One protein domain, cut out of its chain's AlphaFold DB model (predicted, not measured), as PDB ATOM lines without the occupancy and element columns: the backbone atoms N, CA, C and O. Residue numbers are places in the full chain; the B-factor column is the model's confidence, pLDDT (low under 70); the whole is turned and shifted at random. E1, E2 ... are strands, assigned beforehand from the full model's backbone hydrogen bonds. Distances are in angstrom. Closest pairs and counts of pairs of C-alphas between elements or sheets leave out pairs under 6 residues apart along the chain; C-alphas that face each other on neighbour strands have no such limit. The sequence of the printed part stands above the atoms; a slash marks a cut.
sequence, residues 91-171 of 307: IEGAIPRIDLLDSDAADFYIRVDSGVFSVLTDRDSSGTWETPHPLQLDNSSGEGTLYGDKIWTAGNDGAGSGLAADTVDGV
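AT A GLANCE: This is residues 91 to 171 of the 307 residues of an uncharacterized protein of Rhizobium borbori (UniProt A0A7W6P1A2). Little regular structure: one twisted sheet of five strands side by side makes one end, and a winding unnamed tail, residues 147 to 171, runs from its E5 edge to the other end. The sheet is a meander, E1 E2 E3 E4 E5, each strand the antiparallel neighbour of the one before. The printed part has 81 residues, with only 25 of them in named elements, and its class is all strand; the whole is loose, with a radius of gyration of the C-alphas of 16.0 A, spanning 49 by 28 by 16 A.

HOW THE PARTS SIT: Look first at the hairpin of E2, residues 107 to 113, and E3, residues 116 to 122, at 156 degrees, with N 109 and O 120 2.9 A apart. Edge strand E1, residues 97 to 100, has N 98 2.8 A from O 110 of E2. Beside E3, E4, residues 135 to 138, has O 135 2.8 A from N 119. Edge strand E5, residues 144 to 146, has O 145 2.9 A from N 136.

IN THESE COORDINATES: Find C-alpha 97 at (77.976, -5.301, 53.548), where E1 begins; E5 ends at C-alpha 146, (89.843, -14.015, 41.377). E2 measures 18.5 A, E3 18.4 A.

THE WHOLE: The printed part has no cut. E3 to E4 is a long link. Residues 160 and 163 to 165 have pLDDT under 70.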
ATOM      1  N   ILE A  91      74.104 -10.329  59.298       85.06
ATOM      2  CA  ILE A  91      74.028  -9.034  58.613       85.06
ATOM      3  C   ILE A  91      72.934  -9.155  57.561       85.06
ATOM      4  O   ILE A  91      72.987 -10.036  56.703       85.06
ATOM      5  N   GLU A  92      71.922  -8.299  57.658       81.69
ATOM      6  CA  GLU A  92      70.708  -8.373  56.844       81.69
ATOM      7  C   GLU A  92      70.471  -7.058  56.107       81.69
ATOM      8  O   GLU A  92      70.855  -5.983  56.563       81.69
ATOM      9  N   GLY A  93      69.822  -7.149  54.953       84.38
ATOM     10  CA  GLY A  93      69.517  -6.015  54.090       84.38
ATOM     11  C   GLY A  93      69.400  -6.469  52.642       84.38
ATOM     12  O   GLY A  93      69.714  -7.612  52.322       84.38
ATOM     13  N   ALA A  94      68.959  -5.576  51.753       88.44
ATOM     14  CA  ALA A  94      68.921  -5.870  50.317       88.44
ATOM     15  C   ALA A  94      70.327  -6.150  49.753       88.44
ATOM     16  O   ALA A  94      70.482  -6.936  48.826       88.44
ATOM     17  N   ILE A  95      71.336  -5.495  50.334       91.31
ATOM     18  CA  ILE A  95      72.747  -5.585  49.965       91.31
ATOM     19  C   ILE A  95      73.555  -5.566  51.274       91.31
ATOM     20  O   ILE A  95      74.018  -4.501  51.699       91.31
ATOM     21  N   PRO A  96      73.657  -6.695  51.994       92.19
ATOM     22  CA  PRO A  96      74.431  -6.738  53.225       92.19
ATOM     23  C   PRO A  96      75.918  -6.526  52.910       92.19
ATOM     24  O   PRO A  96      76.455  -7.078  51.943       92.19
ATOM     25  N   ARG A  97      76.576  -5.699  53.729       92.00
ATOM     26  CA  ARG A  97      77.976  -5.301  53.548       92.00
ATOM     27  C   ARG A  97      78.691  -5.169  54.890       92.00
ATOM     28  O   ARG A  97      78.086  -4.734  55.868       92.00
ATOM     29  N   ILE A  98      79.970  -5.528  54.907       92.19
ATOM     30  CA  ILE A  98      80.940  -5.192  55.950       92.19
ATOM     31  C   ILE A  98      81.942  -4.217  55.343       92.19
ATOM     32  O   ILE A  98      82.522  -4.508  54.295       92.19
ATOM     33  N   ASP A  99      82.147  -3.100  56.031       91.38
ATOM     34  CA  ASP A  99      83.143  -2.090  55.685       91.38
ATOM     35  C   ASP A  99      84.421  -2.343  56.469       91.38
ATOM     36  O   ASP A  99      84.392  -2.407  57.700       91.38
ATOM     37  N   LEU A 100      85.535  -2.486  55.757       91.81
ATOM     38  CA  LEU A 100      86.879  -2.579  56.314       91.81
ATOM     39  C   LEU A 100      87.636  -1.340  55.835       91.81
ATOM     40  O   LEU A 100      88.364  -1.385  54.846       91.81
ATOM     41  N   LEU A 101      87.358  -0.224  56.508       89.88
ATOM     42  CA  LEU A 101      87.891   1.085  56.146       89.88
ATOM     43  C   LEU A 101      89.275   1.276  56.757       89.88
ATOM     44  O   LEU A 101      89.442   1.062  57.964       89.88
ATOM     45  N   ASP A 102      90.222   1.721  55.944       86.38
ATOM     46  CA  ASP A 102      91.557   2.106  56.367       86.38
ATOM     47  C   ASP A 102      91.811   3.581  56.038       86.38
ATOM     48  O   ASP A 102      91.585   4.059  54.934       86.38
ATOM     49  N   SER A 103      92.266   4.342  57.028       85.31
ATOM     50  CA  SER A 103      92.428   5.792  56.887       85.31
ATOM     51  C   SER A 103      93.696   6.204  56.141       85.31
ATOM     52  O   SER A 103      93.812   7.367  55.751       85.31
ATOM     53  N   ASP A 104      94.658   5.294  55.992       85.38
ATOM     54  CA  ASP A 104      95.948   5.556  55.349       85.38
ATOM     55  C   ASP A 104      96.300   4.562  54.227       85.38
ATOM     56  O   ASP A 104      97.387   4.649  53.645       85.38
ATOM     57  N   ALA A 105      95.370   3.673  53.870       85.38
ATOM     58  CA  ALA A 105      95.538   2.670  52.824       85.38
ATOM     59  C   ALA A 105      94.241   2.447  52.025       85.38
ATOM     60  O   ALA A 105      93.260   3.164  52.178       85.38
ATOM     61  N   ALA A 106      94.270   1.463  51.124       85.75
ATOM     62  CA  ALA A 106      93.102   1.063  50.348       85.75
ATOM     63  C   ALA A 106      92.046   0.401  51.243       85.75
ATOM     64  O   ALA A 106      92.370  -0.491  52.034       85.75
ATOM     65  N   ASP A 107      90.782   0.757  51.033       90.56
ATOM     66  CA  ASP A 107      89.673   0.129  51.740       90.56
ATOM     67  C   ASP A 107      89.350  -1.244  51.146       90.56
ATOM     68  O   ASP A 107      89.516  -1.507  49.943       90.56
ATOM     69  N   PHE A 108      88.792  -2.104  51.994       92.88
ATOM     70  CA  PHE A 108      88.177  -3.355  51.586       92.88
ATOM     71  C   PHE A 108      86.717  -3.420  52.008       92.88
ATOM     72  O   PHE A 108      86.304  -2.943  53.062       92.88
ATOM     73  N   TYR A 109      85.920  -4.090  51.187       94.31
ATOM     74  CA  TYR A 109      84.506  -4.284  51.461       94.31
ATOM     75  C   TYR A 109      84.136  -5.735  51.200       94.31
ATOM     76  O   TYR A 109      84.543  -6.323  50.199       94.31
ATOM     77  N   ILE A 110      83.333  -6.310  52.089       95.62
ATOM     78  CA  ILE A 110      82.752  -7.640  51.900       95.62
ATOM     79  C   ILE A 110      81.264  -7.445  51.688       95.62
ATOM     80  O   ILE A 110      80.581  -6.905  52.554       95.62
ATOM     81  N   ARG A 111      80.751  -7.871  50.540       94.75
ATOM     82  CA  ARG A 111      79.376  -7.597  50.121       94.75
ATOM     83  C   ARG A 111      78.732  -8.846  49.555       94.75
ATOM     84  O   ARG A 111      79.385  -9.609  48.852       94.75
ATOM     85  N   VAL A 112      77.434  -9.005  49.782       95.19
ATOM     86  CA  VAL A 112      76.605  -9.908  48.977       95.19
ATOM     87  C   VAL A 112      75.598  -9.083  48.194       95.19
ATOM     88  O   VAL A 112      74.919  -8.225  48.754       95.19
ATOM     89  N   ASP A 113      75.508  -9.336  46.896       94.56
ATOM     90  CA  ASP A 113      74.516  -8.721  46.020       94.56
ATOM     91  C   ASP A 113      74.114  -9.694  44.926       94.56
ATOM     92  O   ASP A 113      74.966 -10.360  44.346       94.56
ATOM     93  N   SER A 114      72.812  -9.783  44.656       93.38
ATOM     94  CA  SER A 114      72.262 -10.596  43.566       93.38
ATOM     95  C   SER A 114      72.779 -12.048  43.542       93.38
ATOM     96  O   SER A 114      72.939 -12.639  42.482       93.38
ATOM     97  N   GLY A 115      73.044 -12.628  44.720       93.00
ATOM     98  CA  GLY A 115      73.559 -13.997  44.867       93.00
ATOM     99  C   GLY A 115      75.082 -14.149  44.772       93.00
ATOM    100  O   GLY A 115      75.575 -15.265  44.911       93.00
ATOM    101  N   VAL A 116      75.827 -13.055  44.597       95.69
ATOM    102  CA  VAL A 116      77.291 -13.057  44.495       95.69
ATOM    103  C   VAL A 116      77.909 -12.499  45.773       95.69
ATOM    104  O   VAL A 116      77.685 -11.342  46.133       95.69
ATOM    105  N   PHE A 117      78.723 -13.309  46.445       96.44
ATOM    106  CA  PHE A 117      79.620 -12.848  47.503       96.44
ATOM    107  C   PHE A 117      80.855 -12.221  46.860       96.44
ATOM    108  O   PHE A 117      81.531 -12.878  46.076       96.44
ATOM    109  N   SER A 118      81.152 -10.963  47.169       96.88
ATOM    110  CA  SER A 118      82.273 -10.226  46.587       96.88
ATOM    111  C   SER A 118      83.149  -9.599  47.666       96.88
ATOM    112  O   SER A 118      82.645  -8.977  48.604       96.88
ATOM    113  N   VAL A 119      84.461  -9.721  47.485       96.94
ATOM    114  CA  VAL A 119      85.463  -8.869  48.125       96.94
ATOM    115  C   VAL A 119      85.796  -7.765  47.136       96.94
ATOM    116  O   VAL A 119      86.194  -8.041  46.005       96.94
ATOM    117  N   LEU A 120      85.596  -6.526  47.562       95.25
ATOM    118  CA  LEU A 120      85.736  -5.319  46.761       95.25
ATOM    119  C   LEU A 120      86.834  -4.458  47.380       95.25
ATOM    120  O   LEU A 120      87.155  -4.608  48.560       95.25
ATOM    121  N   THR A 121      87.379  -3.549  46.588       93.38
ATOM    122  CA  THR A 121      88.397  -2.607  47.038       93.38
ATOM    123  C   THR A 121      88.044  -1.208  46.553       93.38
ATOM    124  O   THR A 121      87.311  -1.080  45.571       93.38
ATOM    125  N   ASP A 122      88.513  -0.213  47.295       91.69
ATOM    126  CA  ASP A 122      88.628   1.181  46.871       91.69
ATOM    127  C   ASP A 122      90.105   1.562  47.050       91.69
ATOM    128  O   ASP A 122      90.573   1.851  48.155       91.69
ATOM    129  N   ARG A 123      90.882   1.389  45.979       89.56
ATOM    130  CA  ARG A 123      92.342   1.562  45.946       89.56
ATOM    131  C   ARG A 123      92.754   3.019  45.851       89.56
ATOM    132  O   ARG A 123      93.882   3.334  46.232       89.56
ATOM    133  N   ASP A 124      91.898   3.869  45.295       87.69
ATOM    134  CA  ASP A 124      92.175   5.291  45.096       87.69
ATOM    135  C   ASP A 124      91.366   6.226  46.010       87.69
ATOM    136  O   ASP A 124      91.516   7.449  45.921       87.69
ATOM    137  N   SER A 125      90.575   5.659  46.926       85.50
ATOM    138  CA  SER A 125      89.708   6.374  47.871       85.50
ATOM    139  C   SER A 125      88.678   7.268  47.171       85.50
ATOM    140  O   SER A 125      88.307   8.334  47.677       85.50
ATOM    141  N   SER A 126      88.219   6.870  45.983       85.06
ATOM    142  CA  SER A 126      87.234   7.622  45.196       85.06
ATOM    143  C   SER A 126      85.802   7.473  45.709       85.06
ATOM    144  O   SER A 126      84.913   8.210  45.269       85.06
ATOM    145  N   GLY A 127      85.545   6.527  46.618       83.62
ATOM    146  CA  GLY A 127      84.202   6.130  47.031       83.62
ATOM    147  C   GLY A 127      83.494   5.252  45.995       83.62
ATOM    148  O   GLY A 127      82.286   5.021  46.106       83.62
ATOM    149  N   THR A 128      84.218   4.770  44.981       88.19
ATOM    150  CA  THR A 128      83.727   3.812  43.987       88.19
ATOM    151  C   THR A 128      84.587   2.559  43.999       88.19
ATOM    152  O   THR A 128      85.794   2.636  44.172       88.19
ATOM    153  N   TRP A 129      83.974   1.388  43.822       92.50
ATOM    154  CA  TRP A 129      84.735   0.139  43.805       92.50
ATOM    155  C   TRP A 129      85.375  -0.079  42.445       92.50
ATOM    156  O   TRP A 129      84.680  -0.035  41.423       92.50
ATOM    157  N   GLU A 130      86.670  -0.375  42.416       92.12
ATOM    158  CA  GLU A 130      87.366  -0.575  41.152       92.12
ATOM    159  C   GLU A 130      87.463  -2.049  40.771       92.12
ATOM    160  O   GLU A 130      87.764  -2.938  41.574       92.12
ATOM    161  N   THR A 131      87.290  -2.304  39.476       90.75
ATOM    162  CA  THR A 131      87.535  -3.610  38.878       90.75
ATOM    163  C   THR A 131      89.027  -3.803  38.550       90.75
ATOM    164  O   THR A 131      89.784  -2.833  38.417       90.75
ATOM    165  N   PRO A 132      89.491  -5.056  38.429       92.38
ATOM    166  CA  PRO A 132      88.764  -6.270  38.782       92.38
ATOM    167  C   PRO A 132      88.631  -6.451  40.301       92.38
ATOM    168  O   PRO A 132      89.526  -6.097  41.067       92.38
ATOM    169  N   HIS A 133      87.507  -7.029  40.725       93.50
ATOM    170  CA  HIS A 133      87.269  -7.325  42.134       93.50
ATOM    171  C   HIS A 133      88.203  -8.452  42.602       93.50
ATOM    172  O   HIS A 133      88.330  -9.450  41.886       93.50
ATOM    173  N   PRO A 134      88.822  -8.332  43.791       95.69
ATOM    174  CA  PRO A 134      89.702  -9.359  44.334       95.69
ATOM    175  C   PRO A 134      89.114 -10.771  44.312       95.69
ATOM    176  O   PRO A 134      89.770 -11.676  43.817       95.69
ATOM    177  N   LEU A 135      87.882 -10.963  44.796       96.94
ATOM    178  CA  LEU A 135      87.220 -12.268  44.828       96.94
ATOM    179  C   LEU A 135      85.725 -12.105  44.579       96.94
ATOM    180  O   LEU A 135      85.093 -11.266  45.219       96.94
ATOM    181  N   GLN A 136      85.148 -12.946  43.727       97.00
ATOM    182  CA  GLN A 136      83.700 -13.086  43.591       97.00
ATOM    183  C   GLN A 136      83.326 -14.571  43.601       97.00
ATOM    184  O   GLN A 136      83.972 -15.373  42.936       97.00
ATOM    185  N   LEU A 137      82.300 -14.944  44.361       96.19
ATOM    186  CA  LEU A 137      81.761 -16.301  44.449       96.19
ATOM    187  C   LEU A 137      80.258 -16.238  44.179       96.19
ATOM    188  O   LEU A 137      79.519 -15.593  44.926       96.19
ATOM    189  N   ASP A 138      79.810 -16.894  43.116       94.56
ATOM    190  CA  ASP A 138      78.410 -16.904  42.702       94.56
ATOM    191  C   ASP A 138      77.699 -18.154  43.239       94.56
ATOM    192  O   ASP A 138      78.029 -19.293  42.903       94.56
ATOM    193  N   ASN A 139      76.688 -17.935  44.082       92.38
ATOM    194  CA  ASN A 139      75.912 -19.002  44.715       92.38
ATOM    195  C   ASN A 139      74.955 -19.729  43.745       92.38
ATOM    196  O   ASN A 139      74.382 -20.757  44.093       92.38
ATOM    197  N   SER A 140      74.731 -19.193  42.544       92.00
ATOM    198  CA  SER A 140      73.836 -19.775  41.540       92.00
ATOM    199  C   SER A 140      74.574 -20.631  40.513       92.00
ATOM    200  O   SER A 140      74.096 -21.708  40.162       92.00
ATOM    201  N   SER A 141      75.740 -20.177  40.054       88.12
ATOM    202  CA  SER A 141      76.538 -20.884  39.049       88.12
ATOM    203  C   SER A 141      77.564 -21.843  39.657       88.12
ATOM    204  O   SER A 141      78.015 -22.754  38.968       88.12
ATOM    205  N   GLY A 142      77.916 -21.676  40.939       84.62
ATOM    206  CA  GLY A 142      78.993 -22.440  41.577       84.62
ATOM    207  C   GLY A 142      80.385 -22.043  41.078       84.62
ATOM    208  O   GLY A 142      81.357 -22.743  41.353       84.62
ATOM    209  N   GLU A 143      80.482 -20.932  40.349       89.31
ATOM    210  CA  GLU A 143      81.724 -20.416  39.795       89.31
ATOM    211  C   GLU A 143      82.295 -19.311  40.689       89.31
ATOM    212  O   GLU A 143      81.572 -18.509  41.288       89.31
ATOM    213  N   GLY A 144      83.623 -19.266  40.769       93.62
ATOM    214  CA  GLY A 144      84.355 -18.204  41.445       93.62
ATOM    215  C   GLY A 144      85.263 -17.463  40.476       93.62
ATOM    216  O   GLY A 144      85.762 -18.061  39.523       93.62
ATOM    217  N   THR A 145      85.510 -16.182  40.729       95.12
ATOM    218  CA  THR A 145      86.539 -15.401  40.040       95.12
ATOM    219  C   THR A 145      87.506 -14.766  41.031       95.12
ATOM    220  O   THR A 145      87.117 -14.347  42.121       95.12
ATOM    221  N   LEU A 146      88.780 -14.699  40.653       95.94
ATOM    222  CA  LEU A 146      89.843 -14.015  41.377       95.94
ATOM    223  C   LEU A 146      90.432 -12.968  40.432       95.94
ATOM    224  O   LEU A 146      90.936 -13.317  39.369       95.94
ATOM    225  N   TYR A 147      90.315 -11.686  40.781       95.06
ATOM    226  CA  TYR A 147      90.687 -10.572  39.896       95.06
ATOM    227  C   TYR A 147      90.102 -10.680  38.473       95.06
ATOM    228  O   TYR A 147      90.728 -10.288  37.493       95.06
ATOM    229  N   GLY A 148      88.853 -11.143  38.365       93.44
ATOM    230  CA  GLY A 148      88.133 -11.282  37.093       93.44
ATOM    231  C   GLY A 148      88.398 -12.593  36.348       93.44
ATOM    232  O   GLY A 148      87.581 -12.973  35.511       93.44
ATOM    233  N   ASP A 149      89.456 -13.324  36.701       92.94
ATOM    234  CA  ASP A 149      89.761 -14.630  36.120       92.94
ATOM    235  C   ASP A 149      88.989 -15.739  36.829       92.94
ATOM    236  O   ASP A 149      88.883 -15.760  38.055       92.94
ATOM    237  N   LYS A 150      88.455 -16.691  36.062       91.44
ATOM    238  CA  LYS A 150      87.733 -17.851  36.598       91.44
ATOM    239  C   LYS A 150      88.665 -18.710  37.461       91.44
ATOM    240  O   LYS A 150      89.728 -19.125  37.009       91.44
ATOM    241  N   ILE A 151      88.256 -19.003  38.694       91.44
ATOM    242  CA  ILE A 151      89.005 -19.856  39.622       91.44
ATOM    243  C   ILE A 151      88.955 -21.300  39.126       91.44
ATOM    244  O   ILE A 151      87.881 -21.862  38.892       91.44
ATOM    245  N   TRP A 152      90.134 -21.909  39.008       88.38
ATOM    246  CA  TRP A 152      90.275 -23.306  38.627       88.38
ATOM    247  C   TRP A 152      90.046 -24.229  39.833       88.38
ATOM    248  O   TRP A 152      90.640 -24.049  40.898       88.38
ATOM    249  N   THR A 153      89.165 -25.213  39.676       86.25
ATOM    250  CA  THR A 153      88.770 -26.197  40.688       86.25
ATOM    251  C   THR A 153      88.621 -27.573  40.042       86.25
ATOM    252  O   THR A 153      88.423 -27.675  38.836       86.25
ATOM    253  N   ALA A 154      88.595 -28.637  40.849       83.94
ATOM    254  CA  ALA A 154      88.297 -29.992  40.364       83.94
ATOM    255  C   ALA A 154      86.878 -30.149  39.763       83.94
ATOM    256  O   ALA A 154      86.547 -31.184  39.199       83.94
ATOM    257  N   GLY A 155      85.998 -29.154  39.936       81.38
ATOM    258  CA  GLY A 155      84.684 -29.127  39.290       81.38
ATOM    259  C   GLY A 155      84.715 -28.551  37.872       81.38
ATOM    260  O   GLY A 155      83.777 -28.771  37.111       81.38
ATOM    261  N   ASN A 156      85.775 -27.820  37.507       82.25
ATOM    262  CA  ASN A 156      85.927 -27.161  36.210       82.25
ATOM    263  C   ASN A 156      87.312 -27.414  35.569       82.25
ATOM    264  O   ASN A 156      87.760 -26.623  34.744       82.25
ATOM    265  N   ASP A 157      87.966 -28.535  35.905       80.94
ATOM    266  CA  ASP A 157      89.263 -28.982  35.370       80.94
ATOM    267  C   ASP A 157      89.185 -30.005  34.228       80.94
ATOM    268  O   ASP A 157      90.213 -30.497  33.764       80.94
ATOM    269  N   GLY A 158      87.977 -30.304  33.749       74.19
ATOM    270  CA  GLY A 158      87.730 -31.298  32.707       74.19
ATOM    271  C   GLY A 158      87.449 -30.732  31.313       74.19
ATOM    272  O   GLY A 158      87.353 -29.519  31.091       74.19
ATOM    273  N   ALA A 159      87.255 -31.658  30.371       73.19
ATOM    274  CA  ALA A 159      86.868 -31.362  28.997       73.19
ATOM    275  C   ALA A 159      85.555 -30.564  28.938       73.19
ATOM    276  O   ALA A 159      84.579 -30.888  29.618       73.19
ATOM    277  N   GLY A 160      85.523 -29.521  28.105       69.62
ATOM    278  CA  GLY A 160      84.361 -28.636  27.962       69.62
ATOM    279  C   GLY A 160      84.257 -27.522  29.011       69.62
ATOM    280  O   GLY A 160      83.321 -26.728  28.945       69.62
ATOM    281  N   SER A 161      85.222 -27.404  29.931       75.50
ATOM    282  CA  SER A 161      85.297 -26.296  30.902       75.50
ATOM    283  C   SER A 161      85.623 -24.934  30.271       75.50
ATOM    284  O   SER A 161      85.443 -23.899  30.914       75.50
ATOM    285  N   GLY A 162      86.121 -24.925  29.027       70.69
ATOM    286  CA  GLY A 162      86.641 -23.729  28.355       70.69
ATOM    287  C   GLY A 162      87.996 -23.259  28.898       70.69
ATOM    288  O   GLY A 162      88.548 -22.289  28.383       70.69
ATOM    289  N   LEU A 163      88.539 -23.949  29.907       68.38
ATOM    290  CA  LEU A 163      89.883 -23.765  30.440       68.38
ATOM    291  C   LEU A 163      90.774 -24.874  29.867       68.38
ATOM    292  O   LEU A 163      90.382 -26.037  29.832       68.38
ATOM    293  N   ALA A 164      91.957 -24.508  29.379       69.19
ATOM    294  CA  ALA A 164      92.859 -25.364  28.603       69.19
ATOM    295  C   ALA A 164      93.579 -26.454  29.432       69.19
ATOM    296  O   ALA A 164      94.781 -26.650  29.294       69.19
ATOM    297  N   ALA A 165      92.875 -27.169  30.312       66.50
ATOM    298  CA  ALA A 165      93.448 -28.295  31.056       66.50
ATOM    299  C   ALA A 165      93.674 -29.534  30.163       66.50
ATOM    300  O   ALA A 165      94.505 -30.387  30.473       66.50
ATOM    301  N   ASP A 166      92.953 -29.627  29.043       70.56
ATOM    302  CA  ASP A 166      92.944 -30.752  28.101       70.56
ATOM    303  C   ASP A 166      93.698 -30.472  26.785       70.56
ATOM    304  O   ASP A 166      93.827 -31.357  25.931       70.56
ATOM    305  N   THR A 167      94.221 -29.256  26.611       73.62
ATOM    306  CA  THR A 167      94.933 -28.834  25.401       73.62
ATOM    307  C   THR A 167      96.339 -28.347  25.739       73.62
ATOM    308  O   THR A 167      96.550 -27.586  26.676       73.62
ATOM    309  N   VAL A 168      97.327 -28.780  24.957       74.25
ATOM    310  CA  VAL A 168      98.695 -28.251  25.010       74.25
ATOM    311  C   VAL A 168      98.799 -27.212  23.901       74.25
ATOM    312  O   VAL A 168      98.574 -27.543  22.738       74.25
ATOM    313  N   ASP A 169      99.059 -25.952  24.255       75.75
ATOM    314  CA  ASP A 169      99.096 -24.814  23.321       75.75
ATOM    315  C   ASP A 169      97.821 -24.674  22.457       75.75
ATOM    316  O   ASP A 169      97.870 -24.312  21.281       75.75
ATOM    317  N   GLY A 170      96.654 -24.993  23.031       72.94
ATOM    318  CA  GLY A 170      95.362 -24.944  22.335       72.94
ATOM    319  C   GLY A 170      95.085 -26.135  21.409       72.94
ATOM    320  O   GLY A 170      94.073 -26.143  20.707       72.94
ATOM    321  N   VAL A 171      95.944 -27.161  21.412       75.75
ATOM    322  CA  VAL A 171      95.772 -28.391  20.632       75.75
ATOM    323  C   VAL A 171      95.492 -29.570  21.565       75.75
ATOM    324  O   VAL A 171      96.243 -29.847  22.497       75.75
TER     325      VAL A 171